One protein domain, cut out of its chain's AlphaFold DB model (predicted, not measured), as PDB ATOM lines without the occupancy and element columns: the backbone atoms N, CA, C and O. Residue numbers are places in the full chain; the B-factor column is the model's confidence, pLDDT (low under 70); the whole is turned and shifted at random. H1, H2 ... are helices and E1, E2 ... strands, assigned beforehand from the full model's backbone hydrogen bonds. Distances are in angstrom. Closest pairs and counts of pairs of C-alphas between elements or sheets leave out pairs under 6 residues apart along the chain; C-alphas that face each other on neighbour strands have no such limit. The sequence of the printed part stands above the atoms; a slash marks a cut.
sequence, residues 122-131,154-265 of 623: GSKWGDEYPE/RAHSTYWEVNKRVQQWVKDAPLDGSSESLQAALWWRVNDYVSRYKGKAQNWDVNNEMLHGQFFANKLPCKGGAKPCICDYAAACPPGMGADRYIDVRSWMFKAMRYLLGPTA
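This is residues 122 to 131 and 154 to 265 of the 623 residues of a protein of Tribonema minus (UniProt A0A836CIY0). Two long helices, H3 and H5, lie side by side and pack on a ribbon of two parallel strands, H3 by E1 and H5 by E2. The short helices H1, H2 and H4 sit round these parts, and the unnamed stretch of residues 220 to 248 loops away from the strands. The printed part has 122 residues with five named helices and two named strands, in the order H1, E1, H2, H3, E2, H4, H5; the sheet's order is E1, E2, parallel. The class is mixed, helices and strands, with 57 of the 122 residues, under half, in named elements. The whole is compact, with a radius of gyration of the C-alphas of 13.9 A, and spans 40 by 32 by 28 A.

Start with H1, residues 125 to 128, and look on to E1, residues 154 to 160: their closest C-alphas, those of Trp 125 and Thr 158, are 6.3 A apart. Next comes H2, residues 168 to 171, which is close to but not clearly touching H3, residues 182 to 197; their closest C-alphas, those of Val 170 and Leu 182, are 6.6 A apart. H3 comes nearest to E1 at the C-alphas of Tyr 193 and Thr 158, 6.8 A apart. Then look at E2, residues 201 to 208, which runs parallel to E1 at an angle of 21 degrees; N 155 and O 203, at 2.8 A, and N 205 and O 155, at 2.9 A, are within hydrogen-bond range. E1, H2, H3 and E2 make a strand-helix-strand unit, two parallel neighbour strands with helices between them along the chain, and its crossover is right-handed. Further on are H4, residues 215 to 219, and H5, residues 249 to 261; they touch, H5 with residues 249 to 250 alone, and their closest C-alphas, those of Ala 217 and Val 249, are 6.2 A apart. H3, with residues 187 to 194 alone, touches H5, closest at the C-alphas of Val 190 and Met 257, 6.7 A apart. These two helices run the same way at a shallow tilt of 33 degrees, only just short of steep. H5 comes nearest to E2 at the C-alphas of Phe 254 and Val 206, 6.6 A apart. H3 and H4 are only just apart, at 8.5 A, while H1 and H5 are apart. In H3, H4 and H5 every O i to N i+4 pair is within hydrogen-bond range; H1 and H2 are too short for such a pair.

Find C-alpha 125 at (333.093, 158.194, 299.585), where H1 begins its four residues. After the cut, E1 runs 15.6 A from C-alpha 154 to C-alpha 160. Past H2, find C-alpha 182 at (336.375, 157.619, 286.332); from there H3, the longest helix, runs 22.5 A to C-alpha 197. E2 then covers 16.6 A, and H4 has five residues. H5 runs 18.3 A from C-alpha 249 to C-alpha 261 at (316.725, 164.034, 294.202).

The two C-alphas farthest apart, those of Lys 200 and Gly 224, are 42.0 A apart. Residues 132 to 153 are not printed, and C-alphas 131 and 154 are 24.6 A apart across this cut, which lies in the link from H1 to E1. The link from H3 to E2 is tight, and the link from H4 to H5, 29 residues, is long. The mean pLDDT of the printed part is 82.4, and residues 221 to 247 of the model are under 70.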
ATOM      1  N   GLY A 122     332.118 158.103 307.854       89.94
ATOM      2  CA  GLY A 122     331.310 156.949 307.471       89.94
ATOM      3  C   GLY A 122     330.423 157.166 306.253       89.94
ATOM      4  O   GLY A 122     330.169 156.187 305.572       89.94
ATOM      5  N   SER A 123     329.983 158.395 305.939       93.69
ATOM      6  CA  SER A 123     329.225 158.678 304.697       93.69
ATOM      7  C   SER A 123     330.042 159.396 303.610       93.69
ATOM      8  O   SER A 123     329.535 159.702 302.531       93.69
ATOM      9  N   LYS A 124     331.337 159.634 303.851       95.62
ATOM     10  CA  LYS A 124     332.280 160.099 302.822       95.62
ATOM     11  C   LYS A 124     332.586 158.948 301.865       95.62
ATOM     12  O   LYS A 124     332.668 157.800 302.295       95.62
ATOM     13  N   TRP A 125     332.832 159.244 300.585       96.44
ATOM     14  CA  TRP A 125     333.093 158.194 299.585       96.44
ATOM     15  C   TRP A 125     334.235 157.262 300.014       96.44
ATOM     16  O   TRP A 125     334.095 156.042 299.945       96.44
ATOM     17  N   GLY A 126     335.333 157.836 300.521       95.06
ATOM     18  CA  GLY A 126     336.484 157.093 301.045       95.06
ATOM     19  C   GLY A 126     336.168 156.138 302.188       95.06
ATOM     20  O   GLY A 126     336.776 155.073 302.266       95.06
ATOM     21  N   ASP A 127     335.203 156.499 303.027       94.50
ATOM     22  CA  ASP A 127     334.826 155.704 304.191       94.50
ATOM     23  C   ASP A 127     333.910 154.544 303.784       94.50
ATOM     24  O   ASP A 127     334.118 153.416 304.226       94.50
ATOM     25  N   GLU A 128     332.938 154.807 302.903       95.12
ATOM     26  CA  GLU A 128     331.992 153.797 302.410       95.12
ATOM     27  C   GLU A 128     332.652 152.816 301.437       95.12
ATOM     28  O   GLU A 128     332.287 151.647 301.416       95.12
ATOM     29  N   TYR A 129     333.623 153.279 300.643       95.75
ATOM     30  CA  TYR A 129     334.305 152.487 299.616       95.75
ATOM     31  C   TYR A 129     335.811 152.775 299.579       95.75
ATOM     32  O   TYR A 129     336.302 153.384 298.617       95.75
ATOM     33  N   PRO A 130     336.575 152.337 300.596       94.94
ATOM     34  CA  PRO A 130     338.036 152.428 300.569       94.94
ATOM     35  C   PRO A 130     338.640 151.599 299.422       94.94
ATOM     36  O   PRO A 130     339.660 151.975 298.849       94.94
ATOM     37  N   GLU A 131     337.963 150.513 299.047       93.81
ATOM     38  CA  GLU A 131     338.267 149.636 297.915       93.81
ATOM     39  C   GLU A 131     337.041 149.558 296.990       93.81
ATOM     40  O   GLU A 131     335.895 149.692 297.439       93.81
ATOM     41  N   ARG A 154     321.932 166.147 307.621       97.06
ATOM     42  CA  ARG A 154     322.721 166.690 306.510       97.06
ATOM     43  C   ARG A 154     323.731 165.637 306.049       97.06
ATOM     44  O   ARG A 154     324.579 165.218 306.831       97.06
ATOM     45  N   ALA A 155     323.622 165.210 304.794       96.88
ATOM     46  CA  ALA A 155     324.505 164.216 304.192       96.88
ATOM     47  C   ALA A 155     325.866 164.837 303.847       96.88
ATOM     48  O   ALA A 155     325.911 165.876 303.184       96.88
ATOM     49  N   HIS A 156     326.952 164.208 304.301       96.06
ATOM     50  CA  HIS A 156     328.313 164.732 304.182       96.06
ATOM     51  C   HIS A 156     329.347 163.598 304.002       96.06
ATOM     52  O   HIS A 156     329.666 162.893 304.956       96.06
ATOM     53  N   SER A 157     329.931 163.399 302.820       95.62
ATOM     54  CA  SER A 157     329.706 164.128 301.564       95.62
ATOM     55  C   SER A 157     329.771 163.200 300.349       95.62
ATOM     56  O   SER A 157     330.330 162.098 300.392       95.62
ATOM     57  N   THR A 158     329.163 163.643 299.244       97.19
ATOM     58  CA  THR A 158     329.053 162.826 298.022       97.19
ATOM     59  C   THR A 158     330.420 162.674 297.349       97.19
ATOM     60  O   THR A 158     330.832 161.550 297.052       97.19
ATOM     61  N   TYR A 159     331.135 163.792 297.182       97.19
ATOM     62  CA  TYR A 159     332.468 163.899 296.585       97.19
ATOM     63  C   TYR A 159     333.389 164.791 297.429       97.19
ATOM     64  O   TYR A 159     332.926 165.654 298.178       97.19
ATOM     65  N   TRP A 160     334.705 164.609 297.278       96.50
ATOM     66  CA  TRP A 160     335.722 165.427 297.943       96.50
ATOM     67  C   TRP A 160     336.924 165.658 297.019       96.50
ATOM     68  O   TRP A 160     337.572 164.708 296.584       96.50
ATOM     69  N   GLU A 161     337.229 166.920 296.717       91.06
ATOM     70  CA  GLU A 161     338.214 167.313 295.693       91.06
ATOM     71  C   GLU A 161     339.677 167.185 296.110       91.06
ATOM     72  O   GLU A 161     340.581 167.214 295.267       91.06
ATOM     73  N   VAL A 162     339.953 167.095 297.409       93.31
ATOM     74  CA  VAL A 162     341.329 167.052 297.895       93.31
ATOM     75  C   VAL A 162     341.911 165.671 297.617       93.31
ATOM     76  O   VAL A 162     341.466 164.677 298.180       93.31
ATOM     77  N   ASN A 163     342.973 165.603 296.808       93.31
ATOM     78  CA  ASN A 163     343.581 164.350 296.335       93.31
ATOM     79  C   ASN A 163     343.886 163.328 297.452       93.31
ATOM     80  O   ASN A 163     343.736 162.123 297.260       93.31
ATOM     81  N   LYS A 164     344.283 163.779 298.652       94.44
ATOM     82  CA  LYS A 164     344.549 162.879 299.794       94.44
ATOM     83  C   LYS A 164     343.297 162.157 300.319       94.44
ATOM     84  O   LYS A 164     343.428 161.169 301.026       94.44
ATOM     85  N   ARG A 165     342.106 162.670 300.004       94.56
ATOM     86  CA  ARG A 165     340.795 162.150 300.422       94.56
ATOM     87  C   ARG A 165     340.158 161.233 299.379       94.56
ATOM     88  O   ARG A 165     339.190 160.551 299.691       94.56
ATOM     89  N   VAL A 166     340.720 161.198 298.173       95.44
ATOM     90  CA  VAL A 166     340.292 160.312 297.090       95.44
ATOM     91  C   VAL A 166     340.982 158.954 297.229       95.44
ATOM     92  O   VAL A 166     342.183 158.872 297.509       95.44
ATOM     93  N   GLN A 167     340.230 157.879 297.033       95.31
ATOM     94  CA  GLN A 167     340.685 156.500 297.179       95.31
ATOM     95  C   GLN A 167     341.583 156.087 296.025       95.31
ATOM     96  O   GLN A 167     341.441 156.576 294.905       95.31
ATOM     97  N   GLN A 168     342.484 155.144 296.287       96.19
ATOM     98  CA  GLN A 168     343.474 154.725 295.300       96.19
ATOM     99  C   GLN A 168     342.819 154.183 294.021       96.19
ATOM    100  O   GLN A 168     343.144 154.631 292.930       96.19
ATOM    101  N   TRP A 169     341.783 153.352 294.149       96.38
ATOM    102  CA  TRP A 169     341.059 152.815 292.992       96.38
ATOM    103  C   TRP A 169     340.344 153.890 292.149       96.38
ATOM    104  O   TRP A 169     340.164 153.702 290.953       96.38
ATOM    105  N   VAL A 170     339.957 155.027 292.744       96.75
ATOM    106  CA  VAL A 170     339.393 156.178 292.010       96.75
ATOM    107  C   VAL A 170     340.508 156.970 291.319       96.75
ATOM    108  O   VAL A 170     340.318 157.473 290.214       96.75
ATOM    109  N   LYS A 171     341.691 157.072 291.943       96.12
ATOM    110  CA  LYS A 171     342.882 157.704 291.345       96.12
ATOM    111  C   LYS A 171     343.383 156.961 290.114       96.12
ATOM    112  O   LYS A 171     343.809 157.619 289.156       96.12
ATOM    113  N   ASP A 172     343.300 155.638 290.171       95.50
ATOM    114  CA  ASP A 172     343.781 154.709 289.151       95.50
ATOM    115  C   ASP A 172     342.725 154.399 288.080       95.50
ATOM    116  O   ASP A 172     343.038 153.749 287.086       95.50
ATOM    117  N   ALA A 173     341.488 154.879 288.255       92.06
ATOM    118  CA  ALA A 173     340.409 154.657 287.301       92.06
ATOM    119  C   ALA A 173     340.785 155.200 285.904       92.06
ATOM    120  O   ALA A 173     341.230 156.353 285.798       92.06
ATOM    121  N   PRO A 174     340.597 154.408 284.829       89.12
ATOM    122  CA  PRO A 174     340.881 154.856 283.473       89.12
ATOM    123  C   PRO A 174     339.999 156.046 283.077       89.12
ATOM    124  O   PRO A 174     338.929 156.288 283.633       89.12
ATOM    125  N   LEU A 175     340.453 156.817 282.092       82.75
ATOM    126  CA  LEU A 175     339.714 157.964 281.543       82.75
ATOM    127  C   LEU A 175     339.040 157.626 280.203       82.75
ATOM    128  O   LEU A 175     338.767 158.512 279.398       82.75
ATOM    129  N   ASP A 176     338.828 156.338 279.945       77.25
ATOM    130  CA  ASP A 176     338.174 155.830 278.745       77.25
ATOM    131  C   ASP A 176     336.643 155.753 278.920       77.25
ATOM    132  O   ASP A 176     336.082 156.241 279.898       77.25
ATOM    133  N   GLY A 177     335.940 155.162 277.951       70.19
ATOM    134  CA  GLY A 177     334.492 154.933 278.027       70.19
ATOM    135  C   GLY A 177     334.094 153.627 278.721       70.19
ATOM    136  O   GLY A 177     332.954 153.193 278.569       70.19
ATOM    137  N   SER A 178     335.015 152.953 279.418       78.00
ATOM    138  CA  SER A 178     334.737 151.657 280.043       78.00
ATOM    139  C   SER A 178     333.830 151.786 281.272       78.00
ATOM    140  O   SER A 178     333.684 152.853 281.876       78.00
ATOM    141  N   SER A 179     333.275 150.656 281.717       80.00
ATOM    142  CA  SER A 179     332.568 150.540 283.002       80.00
ATOM    143  C   SER A 179     333.478 150.722 284.223       80.00
ATOM    144  O   SER A 179     333.001 150.753 285.357       80.00
ATOM    145  N   GLU A 180     334.792 150.797 284.013       84.62
ATOM    146  CA  GLU A 180     335.787 151.047 285.057       84.62
ATOM    147  C   GLU A 180     336.270 152.491 285.068       84.62
ATOM    148  O   GLU A 180     336.990 152.885 285.982       84.62
ATOM    149  N   SER A 181     335.837 153.282 284.087       86.69
ATOM    150  CA  SER A 181     336.266 154.658 283.933       86.69
ATOM    151  C   SER A 181     335.912 155.527 285.135       86.69
ATOM    152  O   SER A 181     334.932 155.291 285.853       86.69
ATOM    153  N   LEU A 182     336.669 156.609 285.319       89.44
ATOM    154  CA  LEU A 182     336.375 157.619 286.332       89.44
ATOM    155  C   LEU A 182     334.958 158.191 286.162       89.44
ATOM    156  O   LEU A 182     334.269 158.427 287.152       89.44
ATOM    157  N   GLN A 183     334.490 158.362 284.923       85.25
ATOM    158  CA  GLN A 183     333.126 158.809 284.640       85.25
ATOM    159  C   GLN A 183     332.079 157.797 285.131       85.25
ATOM    160  O   GLN A 183     331.119 158.187 285.802       85.25
ATOM    161  N   ALA A 184     332.272 156.503 284.853       84.62
ATOM    162  CA  ALA A 184     331.385 155.454 285.348       84.62
ATOM    163  C   ALA A 184     331.386 155.393 286.886       84.62
ATOM    164  O   ALA A 184     330.325 155.270 287.498       84.62
ATOM    165  N   ALA A 185     332.551 155.558 287.522       91.69
ATOM    166  CA  ALA A 185     332.677 155.595 288.978       91.69
ATOM    167  C   ALA A 185     331.941 156.793 289.606       91.69
ATOM    168  O   ALA A 185     331.258 156.630 290.618       91.69
ATOM    169  N   LEU A 186     332.033 157.983 288.999       92.25
ATOM    170  CA  LEU A 186     331.306 159.176 289.440       92.25
ATOM    171  C   LEU A 186     329.787 158.983 289.361       92.25
ATOM    172  O   LEU A 186     329.078 159.360 290.299       92.25
ATOM    173  N   TRP A 187     329.294 158.388 288.268       89.38
ATOM    174  CA  TRP A 187     327.867 158.104 288.082       89.38
ATOM    175  C   TRP A 187     327.361 157.043 289.058       89.38
ATOM    176  O   TRP A 187     326.336 157.215 289.721       89.38
ATOM    177  N   TRP A 188     328.115 155.958 289.201       91.38
ATOM    178  CA  TRP A 188     327.803 154.925 290.174       91.38
ATOM    179  C   TRP A 188     327.762 155.498 291.599       91.38
ATOM    180  O   TRP A 188     326.810 155.224 292.330       91.38
ATOM    181  N   ARG A 189     328.720 156.364 291.965       94.75
ATOM    182  CA  ARG A 189     328.772 157.007 293.286       94.75
ATOM    183  C   ARG A 189     327.502 157.786 293.593       94.75
ATOM    184  O   ARG A 189     326.925 157.583 294.658       94.75
ATOM    185  N   VAL A 190     327.064 158.674 292.702       94.50
ATOM    186  CA  VAL A 190     325.874 159.495 292.975       94.50
ATOM    187  C   VAL A 190     324.610 158.645 293.054       94.50
ATOM    188  O   VAL A 190     323.785 158.874 293.936       94.50
ATOM    189  N   ASN A 191     324.475 157.625 292.202       93.44
ATOM    190  CA  ASN A 191     323.319 156.735 292.231       93.44
ATOM    191  C   ASN A 191     323.262 155.917 293.532       93.44
ATOM    192  O   ASN A 191     322.222 155.877 294.190       93.44
ATOM    193  N   ASP A 192     324.388 155.325 293.937       94.75
ATOM    194  CA  ASP A 192     324.500 154.583 295.194       94.75
ATOM    195  C   ASP A 192     324.221 155.494 296.400       94.75
ATOM    196  O   ASP A 192     323.335 155.202 297.205       94.75
ATOM    197  N   TYR A 193     324.885 156.650 296.478       96.50
ATOM    198  CA  TYR A 193     324.737 157.588 297.591       96.50
ATOM    199  C   TYR A 193     323.297 158.104 297.718       96.50
ATOM    200  O   TYR A 193     322.693 158.045 298.793       96.50
ATOM    201  N   VAL A 194     322.685 158.542 296.613       96.06
ATOM    202  CA  VAL A 194     321.292 159.006 296.628       96.06
ATOM    203  C   VAL A 194     320.340 157.874 297.013       96.06
ATOM    204  O   VAL A 194     319.452 158.103 297.834       96.06
ATOM    205  N   SER A 195     320.531 156.650 296.508       95.38
ATOM    206  CA  SER A 195     319.663 155.515 296.854       95.38
ATOM    207  C   SER A 195     319.639 155.206 298.360       95.38
ATOM    208  O   SER A 195     318.602 154.810 298.893       95.38
ATOM    209  N   ARG A 196     320.749 155.449 299.071       94.12
ATOM    210  CA  ARG A 196     320.900 155.143 300.505       94.12
ATOM    211  C   ARG A 196     320.338 156.220 301.428       94.12
ATOM    212  O   ARG A 196     319.803 155.895 302.498       94.12
ATOM    213  N   TYR A 197     320.477 157.487 301.033       96.25
ATOM    214  CA  TYR A 197     320.216 158.638 301.903       96.25
ATOM    215  C   TYR A 197     318.994 159.478 301.491       96.25
ATOM    216  O   TYR A 197     318.517 160.294 302.288       96.25
ATOM    217  N   LYS A 198     318.429 159.279 300.290       95.06
ATOM    218  CA  LYS A 198     317.196 159.962 299.861       95.06
ATOM    219  C   LYS A 198     316.043 159.632 300.807       95.06
ATOM    220  O   LYS A 198     315.854 158.492 301.214       95.06
ATOM    221  N   GLY A 199     315.289 160.660 301.191       92.62
ATOM    222  CA  GLY A 199     314.221 160.560 302.193       92.62
ATOM    223  C   GLY A 199     314.704 160.624 303.648       92.62
ATOM    224  O   GLY A 199     313.890 160.890 304.528       92.62
ATOM    225  N   LYS A 200     316.010 160.460 303.906       93.50
ATOM    226  CA  LYS A 200     316.621 160.629 305.237       93.50
ATOM    227  C   LYS A 200     317.261 162.007 305.383       93.50
ATOM    228  O   LYS A 200     317.000 162.701 306.363       93.50
ATOM    229  N   ALA A 201     318.072 162.404 304.401       96.44
ATOM    230  CA  ALA A 201     318.784 163.677 304.395       96.44
ATOM    231  C   ALA A 201     317.931 164.824 303.831       96.44
ATOM    232  O   ALA A 201     317.266 164.681 302.801       96.44
ATOM    233  N   GLN A 202     317.986 165.982 304.491       95.25
ATOM    234  CA  GLN A 202     317.332 167.218 304.056       95.25
ATOM    235  C   GLN A 202     318.297 168.149 303.313       95.25
ATOM    236  O   GLN A 202     317.863 168.847 302.399       95.25
ATOM    237  N   ASN A 203     319.587 168.120 303.664       95.81
ATOM    238  CA  ASN A 203     320.651 168.897 303.021       95.81
ATOM    239  C   ASN A 203     321.768 167.960 302.546       95.81
ATOM    240  O   ASN A 203     322.032 166.945 303.191       95.81
ATOM    241  N   TRP A 204     322.426 168.318 301.444       97.38
ATOM    242  CA  TRP A 204     323.433 167.480 300.794       97.38
ATOM    243  C   TRP A 204     324.698 168.261 300.480       97.38
ATOM    244  O   TRP A 204     324.652 169.199 299.681       97.38
ATOM    245  N   ASP A 205     325.820 167.820 301.039       96.69
ATOM    246  CA  ASP A 205     327.141 168.287 300.633       96.69
ATOM    247  C   ASP A 205     327.580 167.478 299.427       96.69
ATOM    248  O   ASP A 205     327.934 166.296 299.515       96.69
ATOM    249  N   VAL A 206     327.468 168.112 298.265       96.06
ATOM    250  CA  VAL A 206     327.700 167.438 296.992       96.06
ATOM    251  C   VAL A 206     329.193 167.330 296.745       96.06
ATOM    252  O   VAL A 206     329.706 166.223 296.638       96.06
ATOM    253  N   ASN A 207     329.900 168.457 296.699       93.12
ATOM    254  CA  ASN A 207     331.332 168.470 296.445       93.12
ATOM    255  C   ASN A 207     332.060 169.281 297.519       93.12
ATOM    256  O   ASN A 207     331.830 170.483 297.658       93.12
ATOM    257  N   ASN A 208     332.891 168.593 298.298       94.19
ATOM    258  CA  ASN A 208     333.610 169.155 299.432       94.19
ATOM    259  C   ASN A 208     334.987 169.696 299.012       94.19
ATOM    260  O   ASN A 208     335.724 169.031 298.278       94.19
ATOM    261  N   GLU A 209     335.352 170.862 299.540       90.25
ATOM    262  CA  GLU A 209     336.675 171.493 299.433       90.25
ATOM    263  C   GLU A 209     337.136 171.833 297.999       90.25
ATOM    264  O   GLU A 209     338.309 171.690 297.643       90.25
ATOM    265  N   MET A 210     336.210 172.315 297.160       85.00
ATOM    266  CA  MET A 210     336.477 172.741 295.774       85.00
ATOM    267  C   MET A 210     337.458 173.919 295.648       85.00
ATOM    268  O   MET A 210     338.035 174.107 294.571       85.00
ATOM    269  N   LEU A 211     337.634 174.723 296.702       78.56
ATOM    270  CA  LEU A 211     338.620 175.809 296.757       78.56
ATOM    271  C   LEU A 211     340.051 175.295 296.963       78.56
ATOM    272  O   LEU A 211     341.001 175.973 296.580       78.56
ATOM    273  N   HIS A 212     340.205 174.100 297.534       82.75
ATOM    274  CA  HIS A 212     341.498 173.546 297.949       82.75
ATOM    275  C   HIS A 212     341.934 172.346 297.111       82.75
ATOM    276  O   HIS A 212     343.123 172.034 297.026       82.75
ATOM    277  N   GLY A 213     340.979 171.657 296.492       84.81
ATOM    278  CA  GLY A 213     341.222 170.541 295.599       84.81
ATOM    279  C   GLY A 213     340.727 170.821 294.187       84.81
ATOM    280  O   GLY A 213     339.775 171.566 293.975       84.81
ATOM    281  N   GLN A 214     341.368 170.183 293.215       88.19
ATOM    282  CA  GLN A 214     340.941 170.159 291.814       88.19
ATOM    283  C   GLN A 214     341.088 168.745 291.243       88.19
ATOM    284  O   GLN A 214     341.336 168.589 290.053       88.19
ATOM    285  N   PHE A 215     341.031 167.700 292.078       91.94
ATOM    286  CA  PHE A 215     341.338 166.339 291.638       91.94
ATOM    287  C   PHE A 215     340.481 165.923 290.437       91.94
ATOM    288  O   PHE A 215     341.027 165.510 289.412       91.94
ATOM    289  N   PHE A 216     339.158 166.077 290.537       90.38
ATOM    290  CA  PHE A 216     338.257 165.646 289.467       90.38
ATOM    291  C   PHE A 216     338.370 166.568 288.255       90.38
ATOM    292  O   PHE A 216     338.463 166.082 287.130       90.38
ATOM    293  N   ALA A 217     338.449 167.881 288.484       84.00
ATOM    294  CA  ALA A 217     338.627 168.872 287.424       84.00
ATOM    295  C   ALA A 217     339.945 168.682 286.643       84.00
ATOM    296  O   ALA A 217     339.973 168.868 285.433       84.00
ATOM    297  N   ASN A 218     341.025 168.250 287.302       86.88
ATOM    298  CA  ASN A 218     342.320 167.994 286.665       86.88
ATOM    299  C   ASN A 218     342.377 166.647 285.942       86.88
ATOM    300  O   ASN A 218     343.082 166.526 284.943       86.88
ATOM    301  N   LYS A 219     341.674 165.627 286.453       85.88
ATOM    302  CA  LYS A 219     341.573 164.304 285.815       85.88
ATOM    303  C   LYS A 219     340.627 164.312 284.615       85.88
ATOM    304  O   LYS A 219     340.863 163.575 283.668       85.88
ATOM    305  N   LEU A 220     339.606 165.167 284.635       80.94
ATOM    306  CA  LEU A 220     338.653 165.374 283.543       80.94
ATOM    307  C   LEU A 220     338.681 166.847 283.076       80.94
ATOM    308  O   LEU A 220     337.672 167.544 283.209       80.94
ATOM    309  N   PRO A 221     339.828 167.355 282.573       69.12
ATOM    310  CA  PRO A 221     339.978 168.766 282.257       69.12
ATOM    311  C   PRO A 221     339.295 169.119 280.938       69.12
ATOM    312  O   PRO A 221     339.518 168.485 279.907       69.12
ATOM    313  N   CYS A 222     338.574 170.235 280.929       62.19
ATOM    314  CA  CYS A 222     338.214 170.910 279.688       62.19
ATOM    315  C   CYS A 222     339.500 171.459 279.037       62.19
ATOM    316  O   CYS A 222     340.146 172.334 279.615       62.19
ATOM    317  N   LYS A 223     339.894 171.006 277.837       45.78
ATOM    318  CA  LYS A 223     341.027 171.597 277.089       45.78
ATOM    319  C   LYS A 223     340.621 172.104 275.702       45.78
ATOM    320  O   LYS A 223     339.865 171.449 275.001       45.78
ATOM    321  N   GLY A 224     341.192 173.250 275.302       50.19
ATOM    322  CA  GLY A 224     341.404 173.628 273.894       50.19
ATOM    323  C   GLY A 224     340.257 174.289 273.124       50.19
ATOM    324  O   GLY A 224     340.294 174.269 271.901       50.19
ATOM    325  N   GLY A 225     339.228 174.845 273.770       48.53
ATOM    326  CA  GLY A 225     338.116 175.499 273.051       48.53
ATOM    327  C   GLY A 225     337.204 174.551 272.247       48.53
ATOM    328  O   GLY A 225     336.144 174.969 271.797       48.53
ATOM    329  N   ALA A 226     337.549 173.263 272.146       50.75
ATOM    330  CA  ALA A 226     336.719 172.173 271.642       50.75
ATOM    331  C   ALA A 226     336.951 170.939 272.549       50.75
ATOM    332  O   ALA A 226     338.052 170.406 272.614       50.75
ATOM    333  N   LYS A 227     335.924 170.587 273.333       48.50
ATOM    334  CA  LYS A 227     335.928 169.895 274.647       48.50
ATOM    335  C   LYS A 227     336.449 168.430 274.642       48.50
ATOM    336  O   LYS A 227     336.327 167.756 273.623       48.50
ATOM    337  N   PRO A 228     336.854 167.884 275.817       47.03
ATOM    338  CA  PRO A 228     335.977 166.876 276.421       47.03
ATOM    339  C   PRO A 228     335.654 167.199 277.880       47.03
ATOM    340  O   PRO A 228     336.528 167.413 278.714       47.03
ATOM    341  N   CYS A 229     334.363 167.230 278.176       59.84
ATOM    342  CA  CYS A 229     333.861 167.254 279.537       59.84
ATOM    343  C   CYS A 229     333.260 165.883 279.878       59.84
ATOM    344  O   CYS A 229     333.443 164.923 279.131       59.84
ATOM    345  N   ILE A 230     332.519 165.770 280.976       62.50
ATOM    346  CA  ILE A 230     331.711 164.570 281.211       62.50
ATOM    347  C   ILE A 230     330.510 164.578 280.244       62.50
ATOM    348  O   ILE A 230     329.883 165.622 280.034       62.50
ATOM    349  N   CYS A 231     330.277 163.456 279.549       58.22
ATOM    350  CA  CYS A 231     329.288 163.362 278.464       58.22
ATOM    351  C   CYS A 231     327.856 163.633 278.942       58.22
ATOM    352  O   CYS A 231     327.440 163.109 279.974       58.22
ATOM    353  N   ASP A 232     327.082 164.327 278.103       56.81
ATOM    354  CA  ASP A 232     325.617 164.430 278.210       56.81
ATOM    355  C   ASP A 232     324.878 163.517 277.201       56.81
ATOM    356  O   ASP A 232     323.672 163.621 277.088       56.81
ATOM    357  N   TYR A 233     325.525 162.601 276.444       41.75
ATOM    358  CA  TYR A 233     324.770 161.702 275.535       41.75
ATOM    359  C   TYR A 233     325.284 160.247 275.350       41.75
ATOM    360  O   TYR A 233     326.451 159.997 275.048       41.75
ATOM    361  N   ALA A 234     324.310 159.329 275.480       39.66
ATOM    362  CA  ALA A 234     323.951 158.107 274.723       39.66
ATOM    363  C   ALA A 234     324.587 156.710 274.870       39.66
ATOM    364  O   ALA A 234     323.930 155.769 274.433       39.66
ATOM    365  N   ALA A 235     325.731 156.487 275.516       43.91
ATOM    366  CA  ALA A 235     326.146 155.095 275.812       43.91
ATOM    367  C   ALA A 235     326.302 154.789 277.308       43.91
ATOM    368  O   ALA A 235     326.152 153.640 277.713       43.91
ATOM    369  N   ALA A 236     326.561 155.812 278.133       50.06
ATOM    370  CA  ALA A 236     326.940 155.638 279.538       50.06
ATOM    371  C   ALA A 236     326.199 156.549 280.543       50.06
ATOM    372  O   ALA A 236     326.501 156.495 281.733       50.06
ATOM    373  N   CYS A 237     325.228 157.369 280.107       50.72
ATOM    374  CA  CYS A 237     324.416 158.222 280.994       50.72
ATOM    375  C   CYS A 237     322.934 157.785 280.976       50.72
ATOM    376  O   CYS A 237     322.435 157.428 279.906       50.72
ATOM    377  N   PRO A 238     322.209 157.806 282.112       49.72
ATOM    378  CA  PRO A 238     320.799 157.416 282.157       49.72
ATOM    379  C   PRO A 238     319.840 158.455 281.548       49.72
ATOM    380  O   PRO A 238     320.179 159.635 281.457       49.72
ATOM    381  N   PRO A 239     318.616 158.038 281.163       48.41
ATOM    382  CA  PRO A 239     317.672 158.878 280.420       48.41
ATOM    383  C   PRO A 239     317.191 160.110 281.207       48.41
ATOM    384  O   PRO A 239     316.650 159.962 282.298       48.41
ATOM    385  N   GLY A 240     317.288 161.320 280.640       48.94
ATOM    386  CA  GLY A 240     316.656 162.537 281.187       48.94
ATOM    387  C   GLY A 240     317.599 163.646 281.675       48.94
ATOM    388  O   GLY A 240     317.116 164.656 282.185       48.94
ATOM    389  N   MET A 241     318.914 163.497 281.499       53.69
ATOM    390  CA  MET A 241     319.845 164.636 281.435       53.69
ATOM    391  C   MET A 241     319.896 165.132 279.979       53.69
ATOM    392  O   MET A 241     319.729 164.318 279.077       53.69
ATOM    393  N   GLY A 242     319.930 166.450 279.768       45.25
ATOM    394  CA  GLY A 242     319.614 167.132 278.503       45.25
ATOM    395  C   GLY A 242     320.574 166.874 277.330       45.25
ATOM    396  O   GLY A 242     321.218 165.844 277.232       45.25
ATOM    397  N   ALA A 243     320.595 167.781 276.351       43.47
ATOM    398  CA  ALA A 243     321.353 167.633 275.101       43.47
ATOM    399  C   ALA A 243     322.590 168.556 275.031       43.47
ATOM    400  O   ALA A 243     323.049 168.907 273.937       43.47
ATOM    401  N   ASP A 244     323.139 168.972 276.173       50.91
ATOM    402  CA  ASP A 244     324.266 169.898 276.229       50.91
ATOM    403  C   ASP A 244     325.580 169.130 276.187       50.91
ATOM    404  O   ASP A 244     326.120 168.667 277.187       50.91
ATOM    405  N   ARG A 245     326.128 169.029 274.973       53.12
ATOM    406  CA  ARG A 245     327.425 168.416 274.670       53.12
ATOM    407  C   ARG A 245     328.515 168.945 275.611       53.12
ATOM    408  O   ARG A 245     329.121 169.989 275.348       53.12
ATOM    409  N   TYR A 246     328.776 168.159 276.656       57.50
ATOM    410  CA  TYR A 246     329.881 168.245 277.602       57.50
ATOM    411  C   TYR A 246     329.817 169.448 278.572       57.50
ATOM    412  O   TYR A 246     329.946 170.607 278.166       57.50
ATOM    413  N   ILE A 247     329.681 169.166 279.873       68.56
ATOM    414  CA  ILE A 247     329.679 170.157 280.964       68.56
ATOM    415  C   ILE A 247     330.826 169.930 281.952       68.56
ATOM    416  O   ILE A 247     331.254 168.797 282.154       68.56
ATOM    417  N   ASP A 248     331.308 171.002 282.582       78.50
ATOM    418  CA  ASP A 248     332.298 170.930 283.662       78.50
ATOM    419  C   ASP A 248     331.913 169.870 284.718       78.50
ATOM    420  O   ASP A 248     330.746 169.752 285.101       78.50
ATOM    421  N   VAL A 249     332.894 169.088 285.184       83.25
ATOM    422  CA  VAL A 249     332.646 167.937 286.068       83.25
ATOM    423  C   VAL A 249     331.992 168.344 287.391       83.25
ATOM    424  O   VAL A 249     331.166 167.600 287.915       83.25
ATOM    425  N   ARG A 250     332.286 169.539 287.917       86.94
ATOM    426  CA  ARG A 250     331.668 170.029 289.156       86.94
ATOM    427  C   ARG A 250     330.217 170.401 288.903       86.94
ATOM    428  O   ARG A 250     329.354 169.975 289.664       86.94
ATOM    429  N   SER A 251     329.931 171.102 287.803       83.69
ATOM    430  CA  SER A 251     328.548 171.367 287.371       83.69
ATOM    431  C   SER A 251     327.756 170.066 287.208       83.69
ATOM    432  O   SER A 251     326.629 169.954 287.695       83.69
ATOM    433  N   TRP A 252     328.366 169.046 286.602       85.69
ATOM    434  CA  TRP A 252     327.742 167.737 286.444       85.69
ATOM    435  C   TRP A 252     327.395 167.073 287.776       85.69
ATOM    436  O   TRP A 252     326.291 166.553 287.910       85.69
ATOM    437  N   MET A 253     328.273 167.136 288.785       90.44
ATOM    438  CA  MET A 253     327.997 166.553 290.107       90.44
ATOM    439  C   MET A 253     326.712 167.130 290.723       90.44
ATOM    440  O   MET A 253     325.882 166.385 291.250       90.44
ATOM    441  N   PHE A 254     326.505 168.448 290.618       90.38
ATOM    442  CA  PHE A 254     325.289 169.096 291.119       90.38
ATOM    443  C   PHE A 254     324.054 168.758 290.278       90.38
ATOM    444  O   PHE A 254     322.994 168.472 290.843       90.38
ATOM    445  N   LYS A 255     324.180 168.723 288.945       86.94
ATOM    446  CA  LYS A 255     323.096 168.309 288.039       86.94
ATOM    447  C   LYS A 255     322.659 166.869 288.279       86.94
ATOM    448  O   LYS A 255     321.462 166.602 288.342       86.94
ATOM    449  N   ALA A 256     323.604 165.960 288.493       88.06
ATOM    450  CA  ALA A 256     323.312 164.561 288.766       88.06
ATOM    451  C   ALA A 256     322.551 164.374 290.082       88.06
ATOM    452  O   ALA A 256     321.521 163.695 290.121       88.06
ATOM    453  N   MET A 257     322.991 165.059 291.139       93.00
ATOM    454  CA  MET A 257     322.267 165.109 292.408       93.00
ATOM    455  C   MET A 257     320.856 165.684 292.236       93.00
ATOM    456  O   MET A 257     319.887 165.098 292.719       93.00
ATOM    457  N   ARG A 258     320.716 166.806 291.517       90.94
ATOM    458  CA  ARG A 258     319.426 167.457 291.237       90.94
ATOM    459  C   ARG A 258     318.470 166.533 290.489       90.94
ATOM    460  O   ARG A 258     317.301 166.459 290.857       90.94
ATOM    461  N   TYR A 259     318.966 165.831 289.478       88.12
ATOM    462  CA  TYR A 259     318.194 164.883 288.684       88.12
ATOM    463  C   TYR A 259     317.649 163.734 289.549       88.12
ATOM    464  O   TYR A 259     316.452 163.459 289.524       88.12
ATOM    465  N   LEU A 260     318.490 163.117 290.388       90.12
ATOM    466  CA  LEU A 260     318.070 161.980 291.216       90.12
ATOM    467  C   LEU A 260     317.206 162.384 292.425       90.12
ATOM    468  O   LEU A 260     316.345 161.613 292.863       90.12
ATOM    469  N   LEU A 261     317.423 163.572 292.996       93.62
ATOM    470  CA  LEU A 261     316.725 164.034 294.202       93.62
ATOM    471  C   LEU A 261     315.469 164.863 293.910       93.62
ATOM    472  O   LEU A 261     314.554 164.871 294.732       93.62
ATOM    473  N   GLY A 262     315.402 165.519 292.752       90.06
ATOM    474  CA  GLY A 262     314.294 166.375 292.335       90.06
ATOM    475  C   GLY A 262     314.503 167.877 292.603       90.06
ATOM    476  O   GLY A 262     315.485 168.309 293.222       90.06
ATOM    477  N   PRO A 263     313.559 168.722 292.148       88.25
ATOM    478  CA  PRO A 263     313.717 170.182 292.102       88.25
ATOM    479  C   PRO A 263     313.760 170.864 293.475       88.25
ATOM    480  O   PRO A 263     314.253 171.980 293.587       88.25
ATOM    481  N   THR A 264     313.305 170.202 294.539       88.50
ATOM    482  CA  THR A 264     313.291 170.760 295.903       88.50
ATOM    483  C   THR A 264     314.524 170.391 296.732       88.50
ATOM    484  O   THR A 264     314.640 170.819 297.878       88.50
ATOM    485  N   ALA A 265     315.445 169.588 296.185       90.94
ATOM    486  CA  ALA A 265     316.652 169.164 296.889       90.94
ATOM    487  C   ALA A 265     317.537 170.357 297.287       90.94
ATOM    488  O   ALA A 265     317.759 171.267 296.482       90.94
TER     489      ALA A 265